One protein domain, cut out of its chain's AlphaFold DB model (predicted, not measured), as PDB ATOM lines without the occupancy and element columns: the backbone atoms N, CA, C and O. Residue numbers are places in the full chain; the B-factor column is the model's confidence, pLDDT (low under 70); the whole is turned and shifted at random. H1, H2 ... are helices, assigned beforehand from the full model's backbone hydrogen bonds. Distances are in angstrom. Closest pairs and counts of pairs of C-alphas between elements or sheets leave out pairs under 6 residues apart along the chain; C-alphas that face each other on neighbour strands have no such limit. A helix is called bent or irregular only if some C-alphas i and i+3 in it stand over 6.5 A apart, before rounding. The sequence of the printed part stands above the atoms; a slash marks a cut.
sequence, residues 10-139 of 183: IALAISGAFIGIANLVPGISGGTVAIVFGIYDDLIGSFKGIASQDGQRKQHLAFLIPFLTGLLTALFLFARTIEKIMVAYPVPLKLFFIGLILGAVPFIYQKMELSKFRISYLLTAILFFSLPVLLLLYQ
ATOM      1  N   ILE A  10     152.852  93.167 156.370       91.62
ATOM      2  CA  ILE A  10     152.667  91.849 155.750       91.62
ATOM      3  C   ILE A  10     151.348  91.753 154.965       91.62
ATOM      4  O   ILE A  10     151.323  91.214 153.865       91.62
ATOM      5  N   ALA A  11     150.258  92.327 155.482       91.88
ATOM      6  CA  ALA A  11     148.955  92.297 154.823       91.88
ATOM      7  C   ALA A  11     148.947  93.184 153.569       91.88
ATOM      8  O   ALA A  11     148.340  92.820 152.563       91.88
ATOM      9  N   LEU A  12     149.669  94.310 153.606       93.94
ATOM     10  CA  LEU A  12     149.872  95.167 152.435       93.94
ATOM     11  C   LEU A  12     150.684  94.459 151.356       93.94
ATOM     12  O   LEU A  12     150.297  94.509 150.193       93.94
ATOM     13  N   ALA A  13     151.760  93.768 151.736       95.62
ATOM     14  CA  ALA A  13     152.555  92.990 150.793       95.62
ATOM     15  C   ALA A  13     151.734  91.859 150.157       95.62
ATOM     16  O   ALA A  13     151.756  91.696 148.941       95.62
ATOM     17  N   ILE A  14     150.937  91.129 150.941       95.62
ATOM     18  CA  ILE A  14     150.043  90.087 150.411       95.62
ATOM     19  C   ILE A  14     149.017  90.692 149.444       95.62
ATOM     20  O   ILE A  14     148.847  90.191 148.335       95.62
ATOM     21  N   SER A  15     148.372  91.797 149.824       95.25
ATOM     22  CA  SER A  15     147.400  92.480 148.960       95.25
ATOM     23  C   SER A  15     148.051  92.969 147.662       95.25
ATOM     24  O   SER A  15     147.502  92.777 146.578       95.25
ATOM     25  N   GLY A  16     149.259  93.537 147.758       96.44
ATOM     26  CA  GLY A  16     150.078  93.925 146.612       96.44
ATOM     27  C   GLY A  16     150.393  92.742 145.701       96.44
ATOM     28  O   GLY A  16     150.244  92.866 144.490       96.44
ATOM     29  N   ALA A  17     150.734  91.583 146.266       97.19
ATOM     30  CA  ALA A  17     151.000  90.371 145.498       97.19
ATOM     31  C   ALA A  17     149.769  89.898 144.709       97.19
ATOM     32  O   ALA A  17     149.881  89.646 143.512       97.19
ATOM     33  N   PHE A  18     148.586  89.853 145.329       96.56
ATOM     34  CA  PHE A  18     147.345  89.503 144.623       96.56
ATOM     35  C   PHE A  18     147.010  90.488 143.501       96.56
ATOM     36  O   PHE A  18     146.607  90.068 142.417       96.56
ATOM     37  N   ILE A  19     147.211  91.787 143.731       96.69
ATOM     38  CA  ILE A  19     147.018  92.818 142.702       96.69
ATOM     39  C   ILE A  19     148.047  92.663 141.571       96.69
ATOM     40  O   ILE A  19     147.697  92.804 140.402       96.69
ATOM     41  N   GLY A  20     149.296  92.319 141.897       96.44
ATOM     42  CA  GLY A  20     150.339  92.003 140.921       96.44
ATOM     43  C   GLY A  20     149.967  90.805 140.044       96.44
ATOM     44  O   GLY A  20     150.033  90.911 138.823       96.44
ATOM     45  N   ILE A  21     149.498  89.704 140.645       95.50
ATOM     46  CA  ILE A  21     149.019  88.518 139.910       95.50
ATOM     47  C   ILE A  21     147.825  88.875 139.022       95.50
ATOM     48  O   ILE A  21     147.799  88.495 137.856       95.50
ATOM     49  N   ALA A  22     146.856  89.630 139.547       94.38
ATOM     50  CA  ALA A  22     145.683  90.059 138.792       94.38
ATOM     51  C   ALA A  22     146.062  90.830 137.518       94.38
ATOM     52  O   ALA A  22     145.477  90.591 136.469       94.38
ATOM     53  N   ASN A  23     147.087  91.684 137.585       94.25
ATOM     54  CA  ASN A  23     147.554  92.462 136.435       94.25
ATOM     55  C   ASN A  23     148.283  91.628 135.364       94.25
ATOM     56  O   ASN A  23     148.437  92.105 134.243       94.25
ATOM     57  N   LEU A  24     148.737  90.410 135.682       93.06
ATOM     58  CA  LEU A  24     149.316  89.493 134.688       93.06
ATOM     59  C   LEU A  24     148.245  88.816 133.829       93.06
ATOM     60  O   LEU A  24     148.558  88.272 132.773       93.06
ATOM     61  N   VAL A  25     146.997  88.808 134.295       89.25
ATOM     62  CA  VAL A  25     145.908  88.068 133.671       89.25
ATOM     63  C   VAL A  25     145.014  89.030 132.883       89.25
ATOM     64  O   VAL A  25     144.419  89.938 133.471       89.25
ATOM     65  N   PRO A  26     144.857  88.847 131.561       82.88
ATOM     66  CA  PRO A  26     144.038  89.743 130.759       82.88
ATOM     67  C   PRO A  26     142.573  89.671 131.188       82.88
ATOM     68  O   PRO A  26     142.011  88.597 131.388       82.88
ATOM     69  N   GLY A  27     141.950  90.841 131.315       80.50
ATOM     70  CA  GLY A  27     140.554  90.972 131.733       80.50
ATOM     71  C   GLY A  27     140.334  91.054 133.246       80.50
ATOM     72  O   GLY A  27     139.205  91.316 133.659       80.50
ATOM     73  N   ILE A  28     141.372  90.910 134.081       89.19
ATOM     74  CA  ILE A  28     141.279  91.152 135.529       89.19
ATOM     75  C   ILE A  28     141.879  92.524 135.862       89.19
ATOM     76  O   ILE A  28     143.033  92.811 135.566       89.19
ATOM     77  N   SER A  29     141.094  93.395 136.504       88.94
ATOM     78  CA  SER A  29     141.561  94.720 136.935       88.94
ATOM     79  C   SER A  29     142.145  94.670 138.346       88.94
ATOM     80  O   SER A  29     141.424  94.405 139.315       88.94
ATOM     81  N   GLY A  30     143.427  95.021 138.492       91.06
ATOM     82  CA  GLY A  30     144.064  95.186 139.802       91.06
ATOM     83  C   GLY A  30     143.385  96.239 140.689       91.06
ATOM     84  O   GLY A  30     143.388  96.108 141.912       91.06
ATOM     85  N   GLY A  31     142.726  97.242 140.095       92.12
ATOM     86  CA  GLY A  31     141.930  98.232 140.830       92.12
ATOM     87  C   GLY A  31     140.694  97.619 141.494       92.12
ATOM     88  O   GLY A  31     140.417  97.906 142.656       92.12
ATOM     89  N   THR A  32     139.996  96.712 140.805       92.31
ATOM     90  CA  THR A  32     138.854  95.978 141.377       92.31
ATOM     91  C   THR A  32     139.305  95.073 142.518       92.31
ATOM     92  O   THR A  32     138.664  95.032 143.567       92.31
ATOM     93  N   VAL A  33     140.449  94.404 142.362       94.81
ATOM     94  CA  VAL A  33     141.047  93.592 143.432       94.81
ATOM     95  C   VAL A  33     141.403  94.467 144.639       94.81
ATOM     96  O   VAL A  33     141.075  94.111 145.767       94.81
ATOM     97  N   ALA A  34     141.962  95.661 144.430       95.19
ATOM     98  CA  ALA A  34     142.227  96.611 145.513       95.19
ATOM     99  C   ALA A  34     140.961  97.072 146.259       95.19
ATOM    100  O   ALA A  34     141.023  97.293 147.471       95.19
ATOM    101  N   ILE A  35     139.820  97.194 145.570       94.50
ATOM    102  CA  ILE A  35     138.520  97.481 146.204       94.50
ATOM    103  C   ILE A  35     138.081  96.298 147.071       94.50
ATOM    104  O   ILE A  35     137.679  96.507 148.212       94.50
ATOM    105  N   VAL A  36     138.211  95.064 146.572       92.62
ATOM    106  CA  VAL A  36     137.881  93.844 147.332       92.62
ATOM    107  C   VAL A  36     138.738  93.723 148.594       92.62
ATOM    108  O   VAL A  36     138.218  93.409 149.661       92.62
ATOM    109  N   PHE A  37     140.032  94.041 148.507       91.75
ATOM    110  CA  PHE A  37     140.921  94.101 149.674       91.75
ATOM    111  C   PHE A  37     140.685  95.333 150.567       91.75
ATOM    112  O   PHE A  37     141.272  95.429 151.644       91.75
ATOM    113  N   GLY A  38     139.838  96.280 150.148       91.44
ATOM    114  CA  GLY A  38     139.513  97.486 150.906       91.44
ATOM    115  C   GLY A  38     140.667  98.483 151.030       91.44
ATOM    116  O   GLY A  38     140.644  99.315 151.933       91.44
ATOM    117  N   ILE A  39     141.674  98.394 150.153       93.06
ATOM    118  CA  ILE A  39     142.873  99.252 150.168       93.06
ATOM    119  C   ILE A  39     142.890 100.286 149.036       93.06
ATOM    120  O   ILE A  39     143.848 101.044 148.912       93.06
ATOM    121  N   TYR A  40     141.854 100.315 148.193       94.12
ATOM    122  CA  TYR A  40     141.781 101.199 147.027       94.12
ATOM    123  C   TYR A  40     141.911 102.685 147.396       94.12
ATOM    124  O   TYR A  40     142.747 103.393 146.832       94.12
ATOM    125  N   ASP A  41     141.138 103.146 148.382       92.00
ATOM    126  CA  ASP A  41     141.160 104.547 148.814       92.00
ATOM    127  C   ASP A  41     142.517 104.935 149.415       92.00
ATOM    128  O   ASP A  41     143.043 106.012 149.128       92.00
ATOM    129  N   ASP A  42     143.115 104.039 150.206       90.81
ATOM    130  CA  ASP A  42     144.436 104.240 150.805       90.81
ATOM    131  C   ASP A  42     145.551 104.245 149.745       90.81
ATOM    132  O   ASP A  42     146.497 105.026 149.864       90.81
ATOM    133  N   LEU A  43     145.434 103.438 148.682       91.75
ATOM    134  CA  LEU A  43     146.361 103.447 147.544       91.75
ATOM    135  C   LEU A  43     146.318 104.783 146.807       91.75
ATOM    136  O   LEU A  43     147.348 105.445 146.673       91.75
ATOM    137  N   ILE A  44     145.132 105.208 146.366       92.06
ATOM    138  CA  ILE A  44     144.960 106.479 145.651       92.06
ATOM    139  C   ILE A  44     145.365 107.658 146.545       92.06
ATOM    140  O   ILE A  44     146.057 108.573 146.090       92.06
ATOM    141  N   GLY A  45     144.984 107.628 147.824       89.94
ATOM    142  CA  GLY A  45     145.383 108.625 148.812       89.94
ATOM    143  C   GLY A  45     146.897 108.671 149.025       89.94
ATOM    144  O   GLY A  45     147.469 109.758 149.087       89.94
ATOM    145  N   SER A  46     147.565 107.517 149.063       89.81
ATOM    146  CA  SER A  46     149.021 107.443 149.222       89.81
ATOM    147  C   SER A  46     149.774 107.927 147.988       89.81
ATOM    148  O   SER A  46     150.742 108.667 148.139       89.81
ATOM    149  N   PHE A  47     149.315 107.603 146.776       90.38
ATOM    150  CA  PHE A  47     149.911 108.149 145.551       90.38
ATOM    151  C   PHE A  47     149.788 109.674 145.486       90.38
ATOM    152  O   PHE A  47     150.775 110.353 145.199       90.38
ATOM    153  N   LYS A  48     148.614 110.225 145.821       89.12
ATOM    154  CA  LYS A  48     148.412 111.681 145.900       89.12
ATOM    155  C   LYS A  48     149.306 112.316 146.970       89.12
ATOM    156  O   LYS A  48     149.977 113.306 146.702       89.12
ATOM    157  N   GLY A  49     149.372 111.711 148.152       84.81
ATOM    158  CA  GLY A  49     150.138 112.224 149.288       84.81
ATOM    159  C   GLY A  49     151.661 112.201 149.115       84.81
ATOM    160  O   GLY A  49     152.360 112.942 149.800       84.81
ATOM    161  N   ILE A  50     152.201 111.391 148.196       84.94
ATOM    162  CA  ILE A  50     153.633 111.435 147.834       84.94
ATOM    163  C   ILE A  50     153.951 112.655 146.961       84.94
ATOM    164  O   ILE A  50     155.060 113.185 147.050       84.94
ATOM    165  N   ALA A  51     152.998 113.081 146.128       81.81
ATOM    166  CA  ALA A  51     153.128 114.257 145.272       81.81
ATOM    167  C   ALA A  51     152.842 115.572 146.023       81.81
ATOM    168  O   ALA A  51     153.347 116.621 145.626       81.81
ATOM    169  N   SER A  52     152.072 115.524 147.113       79.69
ATOM    170  CA  SER A  52     151.814 116.682 147.979       79.69
ATOM    171  C   SER A  52     153.044 117.108 148.796       79.69
ATOM    172  O   SER A  52     153.821 116.281 149.275       79.69
ATOM    173  N   GLN A  53     153.183 118.418 149.035       73.12
ATOM    174  CA  GLN A  53     154.244 119.023 149.862       73.12
ATOM    175  C   GLN A  53     153.913 119.061 151.372       73.12
ATOM    176  O   GLN A  53     154.575 119.753 152.136       73.12
ATOM    177  N   ASP A  54     152.941 118.274 151.841       70.62
ATOM    178  CA  ASP A  54     152.398 118.341 153.213       70.62
ATOM    179  C   ASP A  54     153.306 117.732 154.305       70.62
ATOM    180  O   ASP A  54     152.851 117.404 155.401       70.62
ATOM    181  N   GLY A  55     154.593 117.491 154.027       74.69
ATOM    182  CA  GLY A  55     155.558 116.936 154.993       74.69
ATOM    183  C   GLY A  55     155.306 115.481 155.432       74.69
ATOM    184  O   GLY A  55     156.165 114.870 156.069       74.69
ATOM    185  N   GLN A  56     154.179 114.872 155.047       79.88
ATOM    186  CA  GLN A  56     153.765 113.519 155.458       79.88
ATOM    187  C   GLN A  56     154.205 112.407 154.490       79.88
ATOM    188  O   GLN A  56     153.809 111.249 154.633       79.88
ATOM    189  N   ARG A  57     155.094 112.717 153.536       83.62
ATOM    190  CA  ARG A  57     155.593 111.779 152.514       83.62
ATOM    191  C   ARG A  57     156.095 110.451 153.094       83.62
ATOM    192  O   ARG A  57     155.879 109.401 152.497       83.62
ATOM    193  N   LYS A  58     156.720 110.475 154.278       84.88
ATOM    194  CA  LYS A  58     157.210 109.264 154.963       84.88
ATOM    195  C   LYS A  58     156.094 108.264 155.283       84.88
ATOM    196  O   LYS A  58     156.321 107.067 155.163       84.88
ATOM    197  N   GLN A  59     154.900 108.726 155.656       85.75
ATOM    198  CA  GLN A  59     153.775 107.842 155.985       85.75
ATOM    199  C   GLN A  59     153.201 107.179 154.733       85.75
ATOM    200  O   GLN A  59     152.960 105.973 154.726       85.75
ATOM    201  N   HIS A  60     153.064 107.942 153.647       88.69
ATOM    202  CA  HIS A  60     152.623 107.400 152.364       88.69
ATOM    203  C   HIS A  60     153.631 106.395 151.794       88.69
ATOM    204  O   HIS A  60     153.236 105.343 151.302       88.69
ATOM    205  N   LEU A  61     154.936 106.658 151.938       88.75
ATOM    206  CA  LEU A  61     155.979 105.696 151.572       88.75
ATOM    207  C   LEU A  61     155.963 104.448 152.467       88.75
ATOM    208  O   LEU A  61     156.138 103.348 151.959       88.75
ATOM    209  N   ALA A  62     155.707 104.588 153.770       89.56
ATOM    210  CA  ALA A  62     155.607 103.448 154.684       89.56
ATOM    211  C   ALA A  62     154.430 102.509 154.353       89.56
ATOM    212  O   ALA A  62     154.509 101.315 154.633       89.56
ATOM    213  N   PHE A  63     153.366 103.026 153.734       91.31
ATOM    214  CA  PHE A  63     152.289 102.221 153.156       91.31
ATOM    215  C   PHE A  63     152.683 101.634 151.792       91.31
ATOM    216  O   PHE A  63     152.489 100.444 151.535       91.31
ATOM    217  N   LEU A  64     153.257 102.460 150.913       92.69
ATOM    218  CA  LEU A  64     153.470 102.095 149.516       92.69
ATOM    219  C   LEU A  64     154.635 101.120 149.317       92.69
ATOM    220  O   LEU A  64     154.549 100.267 148.443       92.69
ATOM    221  N   ILE A  65     155.696 101.203 150.124       94.62
ATOM    222  CA  ILE A  65     156.848 100.292 150.051       94.62
ATOM    223  C   ILE A  65     156.418  98.826 150.226       94.62
ATOM    224  O   ILE A  65     156.630  98.057 149.291       94.62
ATOM    225  N   PRO A  66     155.789  98.402 151.342       94.56
ATOM    226  CA  PRO A  66     155.393  97.004 151.502       94.56
ATOM    227  C   PRO A  66     154.399  96.560 150.420       94.56
ATOM    228  O   PRO A  66     154.543  95.468 149.874       94.56
ATOM    229  N   PHE A  67     153.453  97.420 150.035       95.62
ATOM    230  CA  PHE A  67     152.547  97.146 148.918       95.62
ATOM    231  C   PHE A  67     153.297  96.882 147.598       95.62
ATOM    232  O   PHE A  67     153.090  95.846 146.965       95.62
ATOM    233  N   LEU A  68     154.201  97.786 147.204       96.31
ATOM    234  CA  LEU A  68     154.977  97.675 145.969       96.31
ATOM    235  C   LEU A  68     155.916  96.478 146.000       96.31
ATOM    236  O   LEU A  68     156.076  95.830 144.973       96.31
ATOM    237  N   THR A  69     156.508  96.152 147.152       97.06
ATOM    238  CA  THR A  69     157.343  94.948 147.261       97.06
ATOM    239  C   THR A  69     156.534  93.703 146.930       97.06
ATOM    240  O   THR A  69     156.941  92.943 146.061       97.06
ATOM    241  N   GLY A  70     155.338  93.545 147.505       97.12
ATOM    242  CA  GLY A  70     154.459  92.426 147.177       97.12
ATOM    243  C   GLY A  70     154.052  92.393 145.705       97.12
ATOM    244  O   GLY A  70     154.149  91.348 145.062       97.12
ATOM    245  N   LEU A  71     153.655  93.545 145.157       97.50
ATOM    246  CA  LEU A  71     153.258  93.682 143.754       97.50
ATOM    247  C   LEU A  71     154.390  93.304 142.797       97.50
ATOM    248  O   LEU A  71     154.187  92.489 141.901       97.50
ATOM    249  N   LEU A  72     155.584  93.861 142.997       97.81
ATOM    250  CA  LEU A  72     156.738  93.592 142.143       97.81
ATOM    251  C   LEU A  72     157.218  92.151 142.299       97.81
ATOM    252  O   LEU A  72     157.465  91.491 141.293       97.81
ATOM    253  N   THR A  73     157.300  91.631 143.526       97.31
ATOM    254  CA  THR A  73     157.664  90.228 143.764       97.31
ATOM    255  C   THR A  73     156.716  89.288 143.030       97.31
ATOM    256  O   THR A  73     157.181  88.367 142.363       97.31
ATOM    257  N   ALA A  74     155.406  89.536 143.083       97.25
ATOM    258  CA  ALA A  74     154.438  88.733 142.350       97.25
ATOM    259  C   ALA A  74     154.600  88.847 140.829       97.25
ATOM    260  O   ALA A  74     154.585  87.824 140.147       97.25
ATOM    261  N   LEU A  75     154.804  90.056 140.294       96.06
ATOM    262  CA  LEU A  75     155.048  90.244 138.863       96.06
ATOM    263  C   LEU A  75     156.273  89.450 138.404       96.06
ATOM    264  O   LEU A  75     156.170  88.660 137.472       96.06
ATOM    265  N   PHE A  76     157.412  89.583 139.083       96.62
ATOM    266  CA  PHE A  76     158.631  88.871 138.691       96.62
ATOM    267  C   PHE A  76     158.521  87.354 138.860       96.62
ATOM    268  O   PHE A  76     159.025  86.607 138.019       96.62
ATOM    269  N   LEU A  77     157.860  86.891 139.924       96.69
ATOM    270  CA  LEU A  77     157.744  85.466 140.222       96.69
ATOM    271  C   LEU A  77     156.741  84.757 139.303       96.69
ATOM    272  O   LEU A  77     156.997  83.639 138.857       96.69
ATOM    273  N   PHE A  78     155.606  85.397 139.013       95.56
ATOM    274  CA  PHE A  78     154.497  84.764 138.303       95.56
ATOM    275  C   PHE A  78     154.392  85.142 136.826       95.56
ATOM    276  O   PHE A  78     153.730  84.397 136.107       95.56
ATOM    277  N   ALA A  79     155.051  86.203 136.335       94.31
ATOM    278  CA  ALA A  79     154.931  86.626 134.930       94.31
ATOM    279  C   ALA A  79     155.185  85.475 133.950       94.31
ATOM    280  O   ALA A  79     154.316  85.151 133.147       94.31
ATOM    281  N   ARG A  80     156.326  84.786 134.089       93.44
ATOM    282  CA  ARG A  80     156.685  83.651 133.219       93.44
ATOM    283  C   ARG A  80     155.728  82.471 133.360       93.44
ATOM    284  O   ARG A  80     155.501  81.739 132.405       93.44
ATOM    285  N   THR A  81     155.206  82.241 134.561       93.88
ATOM    286  CA  THR A  81     154.287  81.130 134.828       93.88
ATOM    287  C   THR A  81     152.939  81.383 134.166       93.88
ATOM    288  O   THR A  81     152.434  80.509 133.465       93.88
ATOM    289  N   ILE A  82     152.383  82.585 134.339       91.94
ATOM    290  CA  ILE A  82     151.128  82.988 133.701       91.94
ATOM    291  C   ILE A  82     151.292  82.986 132.183       91.94
ATOM    292  O   ILE A  82     150.476  82.373 131.504       91.94
ATOM    293  N   GLU A  83     152.378  83.557 131.659       91.50
ATOM    294  CA  GLU A  83     152.693  83.541 130.225       91.50
ATOM    295  C   GLU A  83     152.695  82.114 129.658       91.50
ATOM    296  O   GLU A  83     151.991  81.832 128.688       91.50
ATOM    297  N   LYS A  84     153.397  81.175 130.308       93.25
ATOM    298  CA  LYS A  84     153.413  79.765 129.890       93.25
ATOM    299  C   LYS A  84     152.022  79.141 129.879       93.25
ATOM    300  O   LYS A  84     151.703  78.415 128.945       93.25
ATOM    301  N   ILE A  85     151.193  79.414 130.887       92.19
ATOM    302  CA  ILE A  85     149.819  78.893 130.948       92.19
ATOM    303  C   ILE A  85     148.968  79.486 129.823       92.19
ATOM    304  O   ILE A  85     148.211  78.758 129.182       92.19
ATOM    305  N   MET A  86     149.110  80.785 129.554       87.44
ATOM    306  CA  MET A  86     148.381  81.466 128.483       87.44
ATOM    307  C   MET A  86     148.745  80.928 127.097       87.44
ATOM    308  O   MET A  86     147.856  80.775 126.260       87.44
ATOM    309  N   VAL A  87     150.022  80.611 126.872       90.81
ATOM    310  CA  VAL A  87     150.510  80.040 125.609       90.81
ATOM    311  C   VAL A  87     150.159  78.556 125.482       90.81
ATOM    312  O   VAL A  87     149.759  78.117 124.409       90.81
ATOM    313  N   ALA A  88     150.266  77.779 126.563       94.44
ATOM    314  CA  ALA A  88     149.997  76.341 126.538       94.44
ATOM    315  C   ALA A  88     148.496  76.010 126.487       94.44
ATOM    316  O   ALA A  88     148.103  75.026 125.861       94.44
ATOM    317  N   TYR A  89     147.647  76.823 127.125       92.25
ATOM    318  CA  TYR A  89     146.209  76.561 127.259       92.25
ATOM    319  C   TYR A  89     145.335  77.764 126.859       92.25
ATOM    320  O   TYR A  89     144.468  78.183 127.632       92.25
ATOM    321  N   PRO A  90     145.476  78.308 125.635       89.25
ATOM    322  CA  PRO A  90     144.757  79.511 125.224       89.25
ATOM    323  C   PRO A  90     143.245  79.283 125.127       89.25
ATOM    324  O   PRO A  90     142.460  80.160 125.486       89.25
ATOM    325  N   VAL A  91     142.801  78.118 124.637       91.94
ATOM    326  CA  VAL A  91     141.368  77.809 124.488       91.94
ATOM    327  C   VAL A  91     140.681  77.630 125.850       91.94
ATOM    328  O   VAL A  91     139.704  78.342 126.089       91.94
ATOM    329  N   PRO A  92     141.187  76.786 126.777       92.56
ATOM    330  CA  PRO A  92     140.612  76.675 128.117       92.56
ATOM    331  C   PRO A  92     140.553  78.006 128.875       92.56
ATOM    332  O   PRO A  92     139.528  78.306 129.481       92.56
ATOM    333  N   LEU A  93     141.603  78.839 128.800       90.50
ATOM    334  CA  LEU A  93     141.608  80.147 129.467       90.50
ATOM    335  C   LEU A  93     140.537  81.085 128.906       90.50
ATOM    336  O   LEU A  93     139.821  81.728 129.671       90.50
ATOM    337  N   LYS A  94     140.389  81.151 127.577       88.94
ATOM    338  CA  LYS A  94     139.342  81.967 126.943       88.94
ATOM    339  C   LYS A  94     137.948  81.540 127.403       88.94
ATOM    340  O   LYS A  94     137.144  82.393 127.773       88.94
ATOM    341  N   LEU A  95     137.680  80.234 127.434       93.44
ATOM    342  CA  LEU A  95     136.404  79.697 127.917       93.44
ATOM    343  C   LEU A  95     136.181  79.991 129.406       93.44
ATOM    344  O   LEU A  95     135.073  80.361 129.788       93.44
ATOM    345  N   PHE A  96     137.229  79.904 130.230       91.44
ATOM    346  CA  PHE A  96     137.175  80.282 131.642       91.44
ATOM    347  C   PHE A  96     136.768  81.753 131.833       91.44
ATOM    348  O   PHE A  96     135.854  82.033 132.609       91.44
ATOM    349  N   PHE A  97     137.371  82.691 131.092       89.06
ATOM    350  CA  PHE A  97     136.998  84.109 131.183       89.06
ATOM    351  C   PHE A  97     135.591  84.387 130.665       89.06
ATOM    352  O   PHE A  97     134.865  85.155 131.289       89.06
ATOM    353  N   ILE A  98     135.174  83.746 129.571       91.19
ATOM    354  CA  ILE A  98     133.791  83.850 129.087       91.19
ATOM    355  C   ILE A  98     132.819  83.362 130.170       91.19
ATOM    356  O   ILE A  98     131.843  84.049 130.463       91.19
ATOM    357  N   GLY A  99     133.116  82.234 130.820       92.50
ATOM    358  CA  GLY A  99     132.332  81.726 131.945       92.50
ATOM    359  C   GLY A  99     132.272  82.706 133.121       92.50
ATOM    360  O   GLY A  99     131.194  82.938 133.664       92.50
ATOM    361  N   LEU A 100     133.395  83.339 133.473       89.50
ATOM    362  CA  LEU A 100     133.452  84.352 134.531       89.50
ATOM    363  C   LEU A 100     132.620  85.598 134.184       89.50
ATOM    364  O   LEU A 100     131.880  86.095 135.033       89.50
ATOM    365  N   ILE A 101     132.709  86.080 132.941       89.06
ATOM    366  CA  ILE A 101     131.921  87.219 132.447       89.06
ATOM    367  C   ILE A 101     130.430  86.886 132.513       89.06
ATOM    368  O   ILE A 101     129.663  87.657 133.086       89.06
ATOM    369  N   LEU A 102     130.021  85.727 131.988       91.69
ATOM    370  CA  LEU A 102     128.628  85.275 132.039       91.69
ATOM    371  C   LEU A 102     128.141  85.102 133.484       91.69
ATOM    372  O   LEU A 102     127.024  85.505 133.800       91.69
ATOM    373  N   GLY A 103     128.985  84.587 134.380       90.69
ATOM    374  CA  GLY A 103     128.685  84.470 135.808       90.69
ATOM    375  C   GLY A 103     128.506  85.816 136.519       90.69
ATOM    376  O   GLY A 103     127.765  85.897 137.497       90.69
ATOM    377  N   ALA A 104     129.122  86.889 136.017       88.00
ATOM    378  CA  ALA A 104     128.938  88.238 136.549       88.00
ATOM    379  C   ALA A 104     127.623  88.898 136.084       88.00
ATOM    380  O   ALA A 104     127.139  89.817 136.749       88.00
ATOM    381  N   VAL A 105     127.012  88.438 134.982       90.06
ATOM    382  CA  VAL A 105     125.788  89.043 134.417       90.06
ATOM    383  C   VAL A 105     124.614  89.055 135.410       90.06
ATOM    384  O   VAL A 105     124.048  90.132 135.605       90.06
ATOM    385  N   PRO A 106     124.253  87.949 136.099       88.94
ATOM    386  CA  PRO A 106     123.162  87.961 137.077       88.94
ATOM    387  C   PRO A 106     123.407  88.945 138.226       88.94
ATOM    388  O   PRO A 106     122.491  89.643 138.653       88.94
ATOM    389  N   PHE A 107     124.656  89.039 138.696       86.38
ATOM    390  CA  PHE A 107     125.043  89.965 139.760       86.38
ATOM    391  C   PHE A 107     124.879  91.428 139.333       86.38
ATOM    392  O   PHE A 107     124.369  92.245 140.099       86.38
ATOM    393  N   ILE A 108     125.282  91.759 138.103       85.25
ATOM    394  CA  ILE A 108     125.114  93.103 137.541       85.25
ATOM    395  C   ILE A 108     123.629  93.417 137.350       85.25
ATOM    396  O   ILE A 108     123.182  94.495 137.737       85.25
ATOM    397  N   TYR A 109     122.859  92.473 136.806       84.75
ATOM    398  CA  TYR A 109     121.432  92.651 136.546       84.75
ATOM    399  C   TYR A 109     120.647  92.964 137.825       84.75
ATOM    400  O   TYR A 109     119.828  93.877 137.836       84.75
ATOM    401  N   GLN A 110     120.957  92.282 138.934       86.19
ATOM    402  CA  GLN A 110     120.331  92.548 140.237       86.19
ATOM    403  C   GLN A 110     120.645  93.941 140.803       86.19
ATOM    404  O   GLN A 110     119.908  94.431 141.655       86.19
ATOM    405  N   LYS A 111     121.740  94.573 140.365       80.56
ATOM    406  CA  LYS A 111     122.183  95.892 140.843       80.56
ATOM    407  C   LYS A 111     121.864  97.036 139.882       80.56
ATOM    408  O   LYS A 111     122.186  98.181 140.196       80.56
ATOM    409  N   MET A 112     121.264  96.756 138.727       79.94
ATOM    410  CA  MET A 112     120.855  97.796 137.788       79.94
ATOM    411  C   MET A 112     119.507  98.393 138.193       79.94
ATOM    412  O   MET A 112     118.478  97.725 138.148       79.94
ATOM    413  N   GLU A 113     119.497  99.689 138.499       73.06
ATOM    414  CA  GLU A 113     118.270 100.480 138.430       73.06
ATOM    415  C   GLU A 113     117.939 100.714 136.950       73.06
ATOM    416  O   GLU A 113     118.730 101.296 136.202       73.06
ATOM    417  N   LEU A 114     116.796 100.189 136.499       65.12
ATOM    418  CA  LEU A 114     116.387 100.169 135.094       65.12
ATOM    419  C   LEU A 114     116.075 101.586 134.581       65.12
ATOM    420  O   LEU A 114     114.928 102.023 134.527       65.12
ATOM    421  N   SER A 115     117.111 102.314 134.175       65.88
ATOM    422  CA  SER A 115     116.971 103.513 133.348       65.88
ATOM    423  C   SER A 115     116.558 103.135 131.919       65.88
ATOM    424  O   SER A 115     116.874 102.050 131.425       65.88
ATOM    425  N   LYS A 116     115.843 104.037 131.232       71.06
ATOM    426  CA  LYS A 116     115.309 103.817 129.878       71.06
ATOM    427  C   LYS A 116     116.436 103.468 128.900       71.06
ATOM    428  O   LYS A 116     117.293 104.301 128.604       71.06
ATOM    429  N   PHE A 117     116.390 102.253 128.360       69.38
ATOM    430  CA  PHE A 117     117.327 101.772 127.352       69.38
ATOM    431  C   PHE A 117     117.225 102.623 126.075       69.38
ATOM    432  O   PHE A 117     116.168 102.696 125.450       69.38
ATOM    433  N   ARG A 118     118.313 103.304 125.693       81.88
ATOM    434  CA  ARG A 118     118.382 104.114 124.466       81.88
ATOM    435  C   ARG A 118     119.041 103.323 123.341       81.88
ATOM    436  O   ARG A 118     120.103 102.738 123.537       81.88
ATOM    437  N   ILE A 119     118.472 103.399 122.135       85.00
ATOM    438  CA  ILE A 119     119.007 102.738 120.928       85.00
ATOM    439  C   ILE A 119     120.457 103.162 120.618       85.00
ATOM    440  O   ILE A 119     121.230 102.397 120.050       85.00
ATOM    441  N   SER A 120     120.854 104.364 121.056       82.81
ATOM    442  CA  SER A 120     122.217 104.883 120.923       82.81
ATOM    443  C   SER A 120     123.268 103.993 121.591       82.81
ATOM    444  O   SER A 120     124.392 103.938 121.096       82.81
ATOM    445  N   TYR A 121     122.918 103.274 122.669       86.62
ATOM    446  CA  TYR A 121     123.822 102.333 123.343       86.62
ATOM    447  C   TYR A 121     124.107 101.089 122.490       86.62
ATOM    448  O   TYR A 121     125.230 100.595 122.485       86.62
ATOM    449  N   LEU A 122     123.121 100.614 121.719       85.88
ATOM    450  CA  LEU A 122     123.319  99.497 120.790       85.88
ATOM    451  C   LEU A 122     124.229  99.891 119.629       85.88
ATOM    452  O   LEU A 122     125.130  99.138 119.274       85.88
ATOM    453  N   LEU A 123     124.033 101.089 119.071       88.94
ATOM    454  CA  LEU A 123     124.878 101.590 117.984       88.94
ATOM    455  C   LEU A 123     126.337 101.750 118.431       88.94
ATOM    456  O   LEU A 123     127.243 101.363 117.698       88.94
ATOM    457  N   THR A 124     126.572 102.254 119.649       87.62
ATOM    458  CA  THR A 124     127.933 102.315 120.211       87.62
ATOM    459  C   THR A 124     128.500 100.920 120.465       87.62
ATOM    460  O   THR A 124     129.638 100.667 120.086       87.62
ATOM    461  N   ALA A 125     127.726  99.982 121.018       87.38
ATOM    462  CA  ALA A 125     128.194  98.609 121.224       87.38
ATOM    463  C   ALA A 125     128.612  97.925 119.908       87.38
ATOM    464  O   ALA A 125     129.693  97.343 119.837       87.38
ATOM    465  N   ILE A 126     127.799  98.044 118.853       92.50
ATOM    466  CA  ILE A 126     128.094  97.469 117.530       92.50
ATOM    467  C   ILE A 126     129.349  98.109 116.923       92.50
ATOM    468  O   ILE A 126     130.199  97.392 116.398       92.50
ATOM    469  N   LEU A 127     129.499  99.433 117.033       92.81
ATOM    470  CA  LEU A 127     130.673 100.157 116.537       92.81
ATOM    471  C   LEU A 127     131.974  99.702 117.220       92.81
ATOM    472  O   LEU A 127     132.982  99.482 116.555       92.81
ATOM    473  N   PHE A 128     131.965  99.548 118.546       90.06
ATOM    474  CA  PHE A 128     133.152  99.108 119.288       90.06
ATOM    475  C   PHE A 128     133.442  97.615 119.110       90.06
ATOM    476  O   PHE A 128     134.602  97.216 119.181       90.06
ATOM    477  N   PHE A 129     132.421  96.794 118.854       90.75
ATOM    478  CA  PHE A 129     132.599  95.376 118.549       90.75
ATOM    479  C   PHE A 129     133.163  95.154 117.138       90.75
ATOM    480  O   PHE A 129     134.003  94.276 116.942       90.75
ATOM    481  N   SER A 130     132.744  95.959 116.157       90.38
ATOM    482  CA  SER A 130     133.186  95.808 114.767       90.38
ATOM    483  C   SER A 130     134.649  96.197 114.553       90.38
ATOM    484  O   SER A 130     135.296  95.616 113.688       90.38
ATOM    485  N   LEU A 131     135.197  97.117 115.353       90.56
ATOM    486  CA  LEU A 131     136.582  97.580 115.230       90.56
ATOM    487  C   LEU A 131     137.624  96.438 115.362       90.56
ATOM    488  O   LEU A 131     138.404  96.256 114.426       90.56
ATOM    489  N   PRO A 132     137.651  95.626 116.440       86.06
ATOM    490  CA  PRO A 132     138.554  94.480 116.524       86.06
ATOM    491  C   PRO A 132     138.276  93.404 115.467       86.06
ATOM    492  O   PRO A 132     139.220  92.781 114.987       86.06
ATOM    493  N   VAL A 133     137.014  93.196 115.069       89.19
ATOM    494  CA  VAL A 133     136.663  92.241 114.001       89.19
ATOM    495  C   VAL A 133     137.247  92.690 112.664       89.19
ATOM    496  O   VAL A 133     137.853  91.892 111.960       89.19
ATOM    497  N   LEU A 134     137.129  93.975 112.330       90.31
ATOM    498  CA  LEU A 134     137.696  94.532 111.108       90.31
ATOM    499  C   LEU A 134     139.228  94.474 111.122       90.31
ATOM    500  O   LEU A 134     139.823  94.113 110.113       90.31
ATOM    501  N   LEU A 135     139.863  94.764 112.263       86.75
ATOM    502  CA  LEU A 135     141.313  94.605 112.427       86.75
ATOM    503  C   LEU A 135     141.761  93.153 112.229       86.75
ATOM    504  O   LEU A 135     142.807  92.915 111.631       86.75
ATOM    505  N   LEU A 136     140.966  92.186 112.692       83.44
ATOM    506  CA  LEU A 136     141.237  90.765 112.488       83.44
ATOM    507  C   LEU A 136     141.118  90.366 111.009       83.44
ATOM    508  O   LEU A 136     141.929  89.586 110.520       83.44
ATOM    509  N   LEU A 137     140.152  90.934 110.285       86.31
ATOM    510  CA  LEU A 137     139.997  90.723 108.841       86.31
ATOM    511  C   LEU A 137     141.061  91.456 108.010       86.31
ATOM    512  O   LEU A 137     141.356  91.040 106.893       86.31
ATOM    513  N   TYR A 138     141.632  92.539 108.542       88.38
ATOM    514  CA  TYR A 138     142.662  93.340 107.884       88.38
ATOM    515  C   TYR A 138     144.086  92.825 108.139       88.38
ATOM    516  O   TYR A 138     145.030  93.524 107.792       88.38
ATOM    517  N   GLN A 139     144.299  91.639 108.725       75.81
ATOM    518  CA  GLN A 139     145.662  91.110 108.860       75.81
ATOM    519  C   GLN A 139     146.319  91.011 107.468       75.81
ATOM    520  O   GLN A 139     145.883  90.197 106.646       75.81
TER     521      GLN A 139
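What this domain is: This is residues 10 to 139 of the 183 residues of the protein "Membrane protein-like protein" of Natranaerobius thermophilus (strain ATCC BAA-1301 / DSM 18059 / JW/NM-WN-LF) (UniProt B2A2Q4). Four helical segments, H1, H2, H3 and H4a, make a small cluster, and the bent helix H4 runs on out of it as H4b to H5, which turns off about perpendicular. Residues 102 to 139, with H6, stick out beyond. The printed part has 130 residues, with six named helices, H1 to H6 in order, and no named strand: all helix, with mostly crossed packing, its touching helices steeply tilted. It is loose, with a radius of gyration of the C-alphas of 19.5 A and spans of 51 by 43 by 31 A.

How they stand to each other: H1, residues 10 to 24, touches H2, residues 30 to 36, at Ile 19 and Gly 30, the closest C-alphas, 4.8 A apart. H4, residues 57 to 88, was assigned as one helix by its hydrogen bonds but is bent, with C-alphas 77 and 80 7.3 A apart; its arms H4a, residues 57 to 77, and H4b, residues 80 to 88, stand at 42 degrees. H1 touches H4a at a steep tilt of 49 degrees, the same way, with the C-alphas of Ala 13 and Gly 70 closest at 4.1 A. H3, residues 40 to 51, touches residues 57 to 64 of H4a, closest at the C-alphas of Ser 46 and His 60, 4.8 A. H2 and H3 only just touch, only at the corner, with 3 pairs of C-alphas within 8 A, the closest Ala 34 and Tyr 40 at 4.9 A. H5, residues 90 to 111, is close but not clearly touching H4b, with the C-alphas of Met 86 and Leu 93 closest at 7.0 A. H5 and H6, residues 119 to 137, are apart. Every O i to N i+4 pair is within hydrogen-bond range in H1, H2 and H4b, against 7 of 8 in H3, 15 of 17 in H4a, 15 of 18 in H5 and 13 of 15 in H6.

Where its parts are: H1 begins at C-alpha 10 (152.667, 91.849, 155.750). H4a, 29.1 A long, has a kink of 34 degrees near residue 64. H5, 32.0 A long, is only just irregular, with C-alphas 103 and 106 6.7 A apart. H6, 27.0 A long, ends at C-alpha 137 (139.997, 90.723, 108.841).

The domain as a whole: The C-alphas of Gly 55 and Leu 137, the two farthest apart, are 55.3 A apart. The printed part has no cut and no long link. Residues 114 to 115 and 117 have pLDDT under 70.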